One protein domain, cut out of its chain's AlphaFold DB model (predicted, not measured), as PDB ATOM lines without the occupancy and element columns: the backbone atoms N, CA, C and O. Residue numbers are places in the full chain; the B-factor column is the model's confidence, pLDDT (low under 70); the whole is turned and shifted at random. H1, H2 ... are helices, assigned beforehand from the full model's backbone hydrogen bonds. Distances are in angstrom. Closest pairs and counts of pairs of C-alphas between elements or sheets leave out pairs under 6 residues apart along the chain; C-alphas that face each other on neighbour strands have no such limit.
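This is residues 48 to 132 of the 158 residues of an uncharacterized protein of Strongylocentrotus purpuratus (UniProt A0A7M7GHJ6). One long helix, H3, forms the core, with a hairpin of two helices, H1 and H2, set crosswise to it and a short helix, H4, packed near its other end at a small angle. Two long links with no named element, residues 79 to 91 and 109 to 120, each run back lengthwise, the first to where H3 begins and the second from where H3 ends to H4. The printed part has 85 residues with four named helices, in the order H1, H2, H3, H4, and no named strand; the class is all helix. The whole is compact, with a radius of gyration of the C-alphas of 12.3 A, and the C-alphas span 35 by 26 by 20 A.

H1, residues 49 to 63, touches H2, residues 70 to 78, with its residues 57 to 62 alone. The closest C-alphas are those of Ala 61 and Thr 73, 5.4 A apart. The two form a helical hairpin, at a shallow tilt of 25 degrees, opposite ways. H3, residues 92 to 108, is the hub and touches the three other helices. H1 and H3 are about perpendicular at 79 degrees; residues 57 to 61 alone touch residues 105 to 108 alone, and the closest C-alphas are those of Ala 61 and Leu 105, 6.7 A apart. H2 touches H3 at residues 98 to 105 alone, with the C-alphas of Ala 72 and Thr 102 closest at 5.1 A; their lines are only just about perpendicular, at 71 degrees. H4, residues 121 to 126, touches H3 at a shallow tilt of 30 degrees, the same way, and the closest C-alphas are those of Val 96 and Val 123, 5.1 A apart. H4 is apart from H1 and from H2. In H1, H2, H3 and H4 every O i to N i+4 pair is within hydrogen-bond range.

H1 begins at C-alpha 49, (76.389, 104.550, 109.543), and measures 21.0 A from first to last C-alpha. H2 measures 11.6 A. H3 is the longest helix, 17 residues and 24.8 A, and begins at C-alpha 92, (108.359, 104.980, 101.876). H4 measures 8.7 A and ends at C-alpha 126, (103.038, 113.482, 98.964). Between H2 and H3, residues 80 to 81 pair with residues 84 to 85, antiparallel, in stretches too short to be named strands.

The two C-alphas farthest apart are those of Ser 48 and Lys 122, 36.4 A. The printed part has no cut from 48 to 132. The link from H1 to H2 is short, with 6 residues; those from H2 to H3, 13 residues, and from H3 to H4, 12 residues, are long. The mean pLDDT of the printed part is 93.4, and no printed residue is under 70.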
ATOM      1  N   SER A  48      74.446 101.981 112.364       80.88
ATOM      2  CA  SER A  48      74.538 101.495 110.982       80.88
ATOM      3  C   SER A  48      75.457 102.330 110.092       80.88
ATOM      4  O   SER A  48      76.018 101.800 109.132       80.88
ATOM      5  N   SER A  49      75.645 103.617 110.397       83.50
ATOM      6  CA  SER A  49      76.389 104.550 109.543       83.50
ATOM      7  C   SER A  49      77.808 104.081 109.205       83.50
ATOM      8  O   SER A  49      78.164 104.113 108.023       83.50
ATOM      9  N   PRO A  50      78.620 103.596 110.166       83.19
ATOM     10  CA  PRO A  50      79.984 103.182 109.866       83.19
ATOM     11  C   PRO A  50      80.026 101.930 108.979       83.19
ATOM     12  O   PRO A  50      80.890 101.810 108.114       83.19
ATOM     13  N   VAL A  51      79.057 101.021 109.143       84.69
ATOM     14  CA  VAL A  51      78.927  99.815 108.312       84.69
ATOM     15  C   VAL A  51      78.530 100.187 106.883       84.69
ATOM     16  O   VAL A  51      79.131  99.682 105.936       84.69
ATOM     17  N   CYS A  52      77.575 101.105 106.708       87.75
ATOM     18  CA  CYS A  52      77.182 101.595 105.385       87.75
ATOM     19  C   CYS A  52      78.336 102.309 104.665       87.75
ATOM     20  O   CYS A  52      78.557 102.060 103.480       87.75
ATOM     21  N   ALA A  53      79.091 103.153 105.376       88.06
ATOM     22  CA  ALA A  53      80.262 103.831 104.824       88.06
ATOM     23  C   ALA A  53      81.336 102.827 104.376       88.06
ATOM     24  O   ALA A  53      81.810 102.901 103.243       88.06
ATOM     25  N   ASN A  54      81.656 101.839 105.219       90.62
ATOM     26  CA  ASN A  54      82.614 100.785 104.880       90.62
ATOM     27  C   ASN A  54      82.145  99.943 103.682       90.62
ATOM     28  O   ASN A  54      82.920  99.638 102.779       90.62
ATOM     29  N   TYR A  55      80.856  99.596 103.630       91.75
ATOM     30  CA  TYR A  55      80.288  98.883 102.488       91.75
ATOM     31  C   TYR A  55      80.438  99.687 101.190       91.75
ATOM     32  O   TYR A  55      80.887  99.141 100.184       91.75
ATOM     33  N   GLY A  56      80.110 100.985 101.210       92.69
ATOM     34  CA  GLY A  56      80.290 101.873 100.057       92.69
ATOM     35  C   GLY A  56      81.751 101.976  99.618       92.69
ATOM     36  O   GLY A  56      82.049 101.891  98.424       92.69
ATOM     37  N   LEU A  57      82.666 102.071 100.584       94.44
ATOM     38  CA  LEU A  57      84.107 102.080 100.355       94.44
ATOM     39  C   LEU A  57      84.585 100.781  99.677       94.44
ATOM     40  O   LEU A  57      85.178 100.831  98.599       94.44
ATOM     41  N   LYS A  58      84.249  99.613 100.233       95.75
ATOM     42  CA  LYS A  58      84.620  98.307  99.656       95.75
ATOM     43  C   LYS A  58      83.982  98.071  98.290       95.75
ATOM     44  O   LYS A  58      84.641  97.579  97.381       95.75
ATOM     45  N   LYS A  59      82.718  98.462  98.109       96.38
ATOM     46  CA  LYS A  59      82.033  98.361  96.814       96.38
ATOM     47  C   LYS A  59      82.711  99.222  95.748       96.38
ATOM     48  O   LYS A  59      82.838  98.776  94.611       96.38
ATOM     49  N   THR A  60      83.176 100.418  96.118       96.12
ATOM     50  CA  THR A  60      83.948 101.299  95.228       96.12
ATOM     51  C   THR A  60      85.248 100.629  94.790       96.12
ATOM     52  O   THR A  60      85.525 100.599  93.590       96.12
ATOM     53  N   ALA A  61      85.988 100.035  95.733       96.38
ATOM     54  CA  ALA A  61      87.213  99.290  95.440       96.38
ATOM     55  C   ALA A  61      86.968  98.110  94.493       96.38
ATOM     56  O   ALA A  61      87.659  97.977  93.487       96.38
ATOM     57  N   THR A  62      85.932  97.304  94.745       97.00
ATOM     58  CA  THR A  62      85.577  96.176  93.871       97.00
ATOM     59  C   THR A  62      85.189  96.628  92.463       97.00
ATOM     60  O   THR A  62      85.625  96.018  91.490       97.00
ATOM     61  N   ALA A  63      84.389  97.691  92.336       96.94
ATOM     62  CA  ALA A  63      83.904  98.179  91.042       96.94
ATOM     63  C   ALA A  63      85.018  98.742  90.143       96.94
ATOM     64  O   ALA A  63      84.856  98.787  88.926       96.94
ATOM     65  N   HIS A  64      86.137  99.164  90.734       95.56
ATOM     66  CA  HIS A  64      87.251  99.781  90.015       95.56
ATOM     67  C   HIS A  64      88.533  98.949  90.068       95.56
ATOM     68  O   HIS A  64      89.578  99.438  89.650       95.56
ATOM     69  N   LYS A  65      88.471  97.701  90.544       93.75
ATOM     70  CA  LYS A  65      89.666  96.894  90.815       93.75
ATOM     71  C   LYS A  65      90.614  96.756  89.619       93.75
ATOM     72  O   LYS A  65      91.819  96.786  89.805       93.75
ATOM     73  N   ASP A  66      90.075  96.686  88.401       94.62
ATOM     74  CA  ASP A  66      90.865  96.463  87.184       94.62
ATOM     75  C   ASP A  66      91.579  97.741  86.692       94.62
ATOM     76  O   ASP A  66      92.414  97.678  85.793       94.62
ATOM     77  N   LYS A  67      91.258  98.912  87.265       93.94
ATOM     78  CA  LYS A  67      91.882 100.207  86.932       93.94
ATOM     79  C   LYS A  67      93.028 100.592  87.868       93.94
ATOM     80  O   LYS A  67      93.798 101.489  87.535       93.94
ATOM     81  N   TYR A  68      93.107  99.973  89.043       92.88
ATOM     82  CA  TYR A  68      94.037 100.356  90.102       92.88
ATOM     83  C   TYR A  68      94.921  99.175  90.487       92.88
ATOM     84  O   TYR A  68      94.594  98.017  90.248       92.88
ATOM     85  N   VAL A  69      96.067  99.475  91.093       91.00
ATOM     86  CA  VAL A  69      96.984  98.436  91.566       91.00
ATOM     87  C   VAL A  69      96.348  97.617  92.690       91.00
ATOM     88  O   VAL A  69      95.676  98.162  93.568       91.00
ATOM     89  N   GLU A  70      96.633  96.315  92.697       94.81
ATOM     90  CA  GLU A  70      96.051  95.362  93.650       94.81
ATOM     91  C   GLU A  70      96.303  95.766  95.112       94.81
ATOM     92  O   GLU A  70      95.441  95.616  95.971       94.81
ATOM     93  N   ALA A  71      97.463  96.367  95.397       95.12
ATOM     94  CA  ALA A  71      97.794  96.860  96.730       95.12
ATOM     95  C   ALA A  71      96.779  97.894  97.252       95.12
ATOM     96  O   ALA A  71      96.386  97.834  98.413       95.12
ATOM     97  N   ALA A  72      96.301  98.812  96.401       95.31
ATOM     98  CA  ALA A  72      95.346  99.844  96.803       95.31
ATOM     99  C   ALA A  72      93.945  99.266  97.046       95.31
ATOM    100  O   ALA A  72      93.270  99.660  98.000       95.31
ATOM    101  N   THR A  73      93.514  98.315  96.214       96.25
ATOM    102  CA  THR A  73      92.229  97.627  96.393       96.25
ATOM    103  C   THR A  73      92.253  96.722  97.618       96.25
ATOM    104  O   THR A  73      91.305  96.733  98.405       96.25
ATOM    105  N   ASN A  74      93.351  95.989  97.825       96.12
ATOM    106  CA  ASN A  74      93.535  95.113  98.980       96.12
ATOM    107  C   ASN A  74      93.582  95.924 100.273       96.12
ATOM    108  O   ASN A  74      92.900  95.553 101.225       96.12
ATOM    109  N   PHE A  75      94.263  97.074 100.270       95.75
ATOM    110  CA  PHE A  75      94.271  97.988 101.410       95.75
ATOM    111  C   PHE A  75      92.849  98.397 101.822       95.75
ATOM    112  O   PHE A  75      92.466  98.264 102.983       95.75
ATOM    113  N   VAL A  76      92.011  98.803 100.864       95.69
ATOM    114  CA  VAL A  76      90.604  99.146 101.137       95.69
ATOM    115  C   VAL A  76      89.795  97.949 101.655       95.69
ATOM    116  O   VAL A  76      88.941  98.094 102.534       95.69
ATOM    117  N   HIS A  77      90.034  96.755 101.116       95.06
ATOM    118  CA  HIS A  77      89.262  95.569 101.475       95.06
ATOM    119  C   HIS A  77      89.638  94.967 102.831       95.06
ATOM    120  O   HIS A  77      88.735  94.509 103.548       95.06
ATOM    121  N   SER A  78      90.925  94.984 103.173       93.38
ATOM    122  CA  SER A  78      91.501  94.162 104.241       93.38
ATOM    123  C   SER A  78      92.003  94.970 105.433       93.38
ATOM    124  O   SER A  78      91.913  94.490 106.559       93.38
ATOM    125  N   ASP A  79      92.461  96.203 105.213       93.19
ATOM    126  CA  ASP A  79      93.185  96.981 106.228       93.19
ATOM    127  C   ASP A  79      92.381  98.172 106.778       93.19
ATOM    128  O   ASP A  79      92.852  98.917 107.641       93.19
ATOM    129  N   PHE A  80      91.141  98.347 106.308       89.75
ATOM    130  CA  PHE A  80      90.170  99.252 106.923       89.75
ATOM    131  C   PHE A  80      89.373  98.545 108.023       89.75
ATOM    132  O   PHE A  80      88.515  97.694 107.758       89.75
ATOM    133  N   TYR A  81      89.592  98.969 109.269       84.31
ATOM    134  CA  TYR A  81      88.699  98.676 110.383       84.31
ATOM    135  C   TYR A  81      87.591  99.729 110.441       84.31
ATOM    136  O   TYR A  81      87.813 100.888 110.798       84.31
ATOM    137  N   ILE A  82      86.371  99.316 110.091       83.69
ATOM    138  CA  ILE A  82      85.205 100.197 109.963       83.69
ATOM    139  C   ILE A  82      85.467 101.303 108.923       83.69
ATOM    140  O   ILE A  82      85.292 101.062 107.736       83.69
ATOM    141  N   VAL A  83      85.895 102.495 109.342       84.50
ATOM    142  CA  VAL A  83      86.214 103.640 108.467       84.50
ATOM    143  C   VAL A  83      87.660 104.118 108.643       84.50
ATOM    144  O   VAL A  83      88.040 105.151 108.098       84.50
ATOM    145  N   HIS A  84      88.476 103.370 109.392       89.06
ATOM    146  CA  HIS A  84      89.869 103.698 109.685       89.06
ATOM    147  C   HIS A  84      90.804 102.701 109.002       89.06
ATOM    148  O   HIS A  84      90.780 101.517 109.323       89.06
ATOM    149  N   GLY A  85      91.625 103.186 108.071       90.94
ATOM    150  CA  GLY A  85      92.664 102.396 107.412       90.94
ATOM    151  C   GLY A  85      93.991 102.480 108.158       90.94
ATOM    152  O   GLY A  85      94.399 103.573 108.556       90.94
ATOM    153  N   LEU A  86      94.675 101.347 108.319       92.00
ATOM    154  CA  LEU A  86      96.029 101.298 108.870       92.00
ATOM    155  C   LEU A  86      96.844 100.207 108.174       92.00
ATOM    156  O   LEU A  86      96.491  99.037 108.245       92.00
ATOM    157  N   LEU A  87      97.969 100.583 107.567       91.38
ATOM    158  CA  LEU A  87      98.910  99.642 106.964       91.38
ATOM    159  C   LEU A  87     100.353 100.108 107.180       91.38
ATOM    160  O   LEU A  87     100.626 101.306 107.238       91.38
ATOM    161  N   SER A  88     101.271  99.148 107.275       93.12
ATOM    162  CA  SER A  88     102.716  99.377 107.248       93.12
ATOM    163  C   SER A  88     103.323  98.658 106.048       93.12
ATOM    164  O   SER A  88     102.984  97.504 105.784       93.12
ATOM    165  N   VAL A  89     104.218  99.338 105.334       93.38
ATOM    166  CA  VAL A  89     104.948  98.787 104.187       93.38
ATOM    167  C   VAL A  89     106.451  99.053 104.340       93.38
ATOM    168  O   VAL A  89     106.825 100.042 104.974       93.38
ATOM    169  N   PRO A  90     107.336  98.213 103.769       93.94
ATOM    170  CA  PRO A  90     108.774  98.288 104.043       93.94
ATOM    171  C   PRO A  90     109.464  99.552 103.517       93.94
ATOM    172  O   PRO A  90     110.524  99.927 104.018       93.94
ATOM    173  N   LYS A  91     108.909 100.202 102.484       95.50
ATOM    174  CA  LYS A  91     109.538 101.354 101.824       95.50
ATOM    175  C   LYS A  91     108.599 102.545 101.747       95.50
ATOM    176  O   LYS A  91     107.452 102.432 101.329       95.50
ATOM    177  N   SER A  92     109.135 103.739 102.008       96.25
ATOM    178  CA  SER A  92     108.359 104.980 101.876       96.25
ATOM    179  C   SER A  92     107.873 105.251 100.449       96.25
ATOM    180  O   SER A  92     106.863 105.917 100.292       96.25
ATOM    181  N   ALA A  93     108.568 104.764  99.414       96.19
ATOM    182  CA  ALA A  93     108.097 104.893  98.031       96.19
ATOM    183  C   ALA A  93     106.798 104.103  97.801       96.19
ATOM    184  O   ALA A  93     105.834 104.657  97.293       96.19
ATOM    185  N   GLU A  94     106.741 102.861  98.287       95.75
ATOM    186  CA  GLU A  94     105.541 102.017  98.216       95.75
ATOM    187  C   GLU A  94     104.380 102.645  99.002       95.75
ATOM    188  O   GLU A  94     103.245 102.648  98.538       95.75
ATOM    189  N   ALA A  95     104.665 103.258 100.159       96.31
ATOM    190  CA  ALA A  95     103.662 103.980 100.944       96.31
ATOM    191  C   ALA A  95     103.123 105.231 100.225       96.31
ATOM    192  O   ALA A  95     101.927 105.514 100.307       96.31
ATOM    193  N   VAL A  96     103.990 105.977  99.527       97.00
ATOM    194  CA  VAL A  96     103.594 107.134  98.702       97.00
ATOM    195  C   VAL A  96     102.667 106.689  97.575       97.00
ATOM    196  O   VAL A  96     101.589 107.259  97.410       97.00
ATOM    197  N   ASP A  97     103.056 105.656  96.830       96.00
ATOM    198  CA  ASP A  97     102.241 105.151  95.727       96.00
ATOM    199  C   ASP A  97     100.896 104.650  96.248       96.00
ATOM    200  O   ASP A  97      99.849 105.027  95.724       96.00
ATOM    201  N   LEU A  98     100.903 103.889  97.344       96.19
ATOM    202  CA  LEU A  98      99.685 103.382  97.957       96.19
ATOM    203  C   LEU A  98      98.733 104.510  98.375       96.19
ATOM    204  O   LEU A  98      97.568 104.489  97.983       96.19
ATOM    205  N   VAL A  99      99.202 105.514  99.127       96.00
ATOM    206  CA  VAL A  99      98.318 106.592  99.606       96.00
ATOM    207  C   VAL A  99      97.747 107.413  98.448       96.00
ATOM    208  O   VAL A  99      96.573 107.793  98.484       96.00
ATOM    209  N   ILE A 100      98.533 107.652  97.395       96.06
ATOM    210  CA  ILE A 100      98.061 108.352  96.195       96.06
ATOM    211  C   ILE A 100      96.995 107.512  95.489       96.06
ATOM    212  O   ILE A 100      95.894 108.011  95.244       96.06
ATOM    213  N   GLN A 101      97.285 106.241  95.208       96.25
ATOM    214  CA  GLN A 101      96.376 105.349  94.485       96.25
ATOM    215  C   GLN A 101      95.071 105.131  95.253       96.25
ATOM    216  O   GLN A 101      93.994 105.255  94.672       96.25
ATOM    217  N   THR A 102      95.128 104.907  96.568       96.12
ATOM    218  CA  THR A 102      93.923 104.755  97.394       96.12
ATOM    219  C   THR A 102      93.087 106.034  97.428       96.12
ATOM    220  O   THR A 102      91.863 105.957  97.341       96.12
ATOM    221  N   ARG A 103      93.700 107.225  97.496       96.06
ATOM    222  CA  ARG A 103      92.949 108.494  97.426       96.06
ATOM    223  C   ARG A 103      92.209 108.646  96.103       96.06
ATOM    224  O   ARG A 103      91.055 109.070  96.107       96.06
ATOM    225  N   VAL A 104      92.859 108.323  94.986       96.25
ATOM    226  CA  VAL A 104      92.232 108.401  93.659       96.25
ATOM    227  C   VAL A 104      91.121 107.353  93.532       96.25
ATOM    228  O   VAL A 104      90.012 107.709  93.141       96.25
ATOM    229  N   LEU A 105      91.355 106.121  93.993       96.38
ATOM    230  CA  LEU A 105      90.340 105.067  94.051       96.38
ATOM    231  C   LEU A 105      89.100 105.492  94.857       96.38
ATOM    232  O   LEU A 105      87.973 105.300  94.408       96.38
ATOM    233  N   CYS A 106      89.280 106.108  96.028       95.19
ATOM    234  CA  CYS A 106      88.165 106.611  96.836       95.19
ATOM    235  C   CYS A 106      87.346 107.684  96.098       95.19
ATOM    236  O   CYS A 106      86.115 107.701  96.204       95.19
ATOM    237  N   LYS A 107      87.998 108.549  95.307       96.00
ATOM    238  CA  LYS A 107      87.319 109.610  94.546       96.00
ATOM    239  C   LYS A 107      86.363 109.067  93.481       96.00
ATOM    240  O   LYS A 107      85.349 109.716  93.234       96.00
ATOM    241  N   GLU A 108      86.607 107.875  92.930       95.94
ATOM    242  CA  GLU A 108      85.665 107.197  92.016       95.94
ATOM    243  C   GLU A 108      84.294 106.969  92.675       95.94
ATOM    244  O   GLU A 108      83.244 107.088  92.045       95.94
ATOM    245  N   GLY A 109      84.292 106.702  93.984       93.12
ATOM    246  CA  GLY A 109      83.089 106.548  94.804       93.12
ATOM    247  C   GLY A 109      82.568 107.853  95.403       93.12
ATOM    248  O   GLY A 109      81.685 107.810  96.260       93.12
ATOM    249  N   LYS A 110      83.123 109.010  95.010       93.44
ATOM    250  CA  LYS A 110      82.910 110.316  95.668       93.44
ATOM    251  C   LYS A 110      83.236 110.286  97.168       93.44
ATOM    252  O   LYS A 110      82.662 111.045  97.947       93.44
ATOM    253  N   LEU A 111      84.151 109.405  97.569       92.62
ATOM    254  CA  LEU A 111      84.646 109.295  98.934       92.62
ATOM    255  C   LEU A 111      85.939 110.092  99.067       92.62
ATOM    256  O   LEU A 111      86.790 110.105  98.176       92.62
ATOM    257  N   HIS A 112      86.095 110.741 100.214       93.94
ATOM    258  CA  HIS A 112      87.260 111.554 100.510       93.94
ATOM    259  C   HIS A 112      88.068 110.909 101.631       93.94
ATOM    260  O   HIS A 112      87.624 110.857 102.774       93.94
ATOM    261  N   LEU A 113      89.252 110.395 101.292       93.56
ATOM    262  CA  LEU A 113      90.205 109.911 102.283       93.56
ATOM    263  C   LEU A 113      90.964 111.104 102.875       93.56
ATOM    264  O   LEU A 113      91.683 111.794 102.156       93.56
ATOM    265  N   HIS A 114      90.795 111.328 104.175       94.12
ATOM    266  CA  HIS A 114      91.332 112.475 104.905       94.12
ATOM    267  C   HIS A 114      91.923 112.042 106.256       94.12
ATOM    268  O   HIS A 114      91.841 110.875 106.637       94.12
ATOM    269  N   ASN A 115      92.457 113.001 107.020       92.69
ATOM    270  CA  ASN A 115      93.095 112.779 108.322       92.69
ATOM    271  C   ASN A 115      94.249 111.757 108.257       92.69
ATOM    272  O   ASN A 115      94.383 110.888 109.116       92.69
ATOM    273  N   ILE A 116      95.064 111.857 107.207       93.75
ATOM    274  CA  ILE A 116      96.185 110.957 106.933       93.75
ATOM    275  C   ILE A 116      97.407 111.386 107.752       93.75
ATOM    276  O   ILE A 116      97.736 112.575 107.822       93.75
ATOM    277  N   VAL A 117      98.100 110.408 108.332       93.00
ATOM    278  CA  VAL A 117      99.367 110.582 109.050       93.00
ATOM    279  C   VAL A 117     100.307 109.410 108.752       93.00
ATOM    280  O   VAL A 117      99.861 108.294 108.490       93.00
ATOM    281  N   SER A 118     101.612 109.669 108.763       92.69
ATOM    282  CA  SER A 118     102.675 108.686 108.566       92.69
ATOM    283  C   SER A 118     103.932 109.149 109.298       92.69
ATOM    284  O   SER A 118     104.196 110.348 109.378       92.69
ATOM    285  N   ASN A 119     104.740 108.199 109.765       91.12
ATOM    286  CA  ASN A 119     106.075 108.449 110.312       91.12
ATOM    287  C   ASN A 119     107.124 108.811 109.250       91.12
ATOM    288  O   ASN A 119     108.255 109.166 109.579       91.12
ATOM    289  N   SER A 120     106.777 108.726 107.964       92.62
ATOM    290  CA  SER A 120     107.663 109.097 106.872       92.62
ATOM    291  C   SER A 120     107.336 110.498 106.371       92.62
ATOM    292  O   SER A 120     106.280 110.740 105.782       92.62
ATOM    293  N   ARG A 121     108.300 111.418 106.503       92.38
ATOM    294  CA  ARG A 121     108.211 112.773 105.926       92.38
ATOM    295  C   ARG A 121     107.938 112.735 104.426       92.38
ATOM    296  O   ARG A 121     107.133 113.518 103.937       92.38
ATOM    297  N   LYS A 122     108.560 111.791 103.714       94.38
ATOM    298  CA  LYS A 122     108.368 111.601 102.270       94.38
ATOM    299  C   LYS A 122     106.910 111.271 101.936       94.38
ATOM    300  O   LYS A 122     106.372 111.804 100.972       94.38
ATOM    301  N   VAL A 123     106.265 110.434 102.752       95.56
ATOM    302  CA  VAL A 123     104.835 110.120 102.605       95.56
ATOM    303  C   VAL A 123     103.990 111.353 102.910       95.56
ATOM    304  O   VAL A 123     103.140 111.720 102.105       95.56
ATOM    305  N   MET A 124     104.269 112.052 104.013       95.31
ATOM    306  CA  MET A 124     103.521 113.257 104.390       95.31
ATOM    307  C   MET A 124     103.627 114.386 103.359       95.31
ATOM    308  O   MET A 124     102.647 115.093 103.127       95.31
ATOM    309  N   GLN A 125     104.777 114.535 102.698       94.19
ATOM    310  CA  GLN A 125     104.979 115.501 101.615       94.19
ATOM    311  C   GLN A 125     104.137 115.184 100.372       94.19
ATOM    312  O   GLN A 125     103.687 116.111  99.702       94.19
ATOM    313  N   ALA A 126     103.882 113.905 100.083       95.25
ATOM    314  CA  ALA A 126     103.038 113.482  98.964       95.25
ATOM    315  C   ALA A 126     101.530 113.654  99.234       95.25
ATOM    316  O   ALA A 126     100.726 113.679  98.301       95.25
ATOM    317  N   VAL A 127     101.133 113.776 100.504       95.81
ATOM    318  CA  VAL A 127      99.740 114.000 100.907       95.81
ATOM    319  C   VAL A 127      99.426 115.503 100.880       95.81
ATOM    320  O   VAL A 127     100.131 116.274 101.543       95.81
ATOM    321  N   PRO A 128      98.365 115.945 100.176       94.94
ATOM    322  CA  PRO A 128      97.934 117.344 100.184       94.94
ATOM    323  C   PRO A 128      97.557 117.832 101.583       94.94
ATOM    324  O   PRO A 128      97.039 117.064 102.393       94.94
ATOM    325  N   MET A 129      97.816 119.107 101.869       94.00
ATOM    326  CA  MET A 129      97.667 119.688 103.209       94.00
ATOM    327  C   MET A 129      96.237 119.558 103.755       94.00
ATOM    328  O   MET A 129      96.044 119.347 104.952       94.00
ATOM    329  N   GLU A 130      95.232 119.639 102.890       94.25
ATOM    330  CA  GLU A 130      93.819 119.484 103.231       94.25
ATOM    331  C   GLU A 130      93.463 118.090 103.775       94.25
ATOM    332  O   GLU A 130      92.555 117.982 104.601       94.25
ATOM    333  N   ASP A 131      94.221 117.061 103.389       94.81
ATOM    334  CA  ASP A 131      93.959 115.659 103.736       94.81
ATOM    335  C   ASP A 131      94.780 115.185 104.936       94.81
ATOM    336  O   ASP A 131      94.554 114.085 105.449       94.81
ATOM    337  N   ARG A 132      95.731 115.998 105.400       94.31
ATOM    338  CA  ARG A 132      96.596 115.685 106.540       94.31
ATOM    339  C   ARG A 132      95.825 115.724 107.855       94.31
ATOM    340  O   ARG A 132      94.902 116.521 108.036       94.31
TER     341      ARG A 132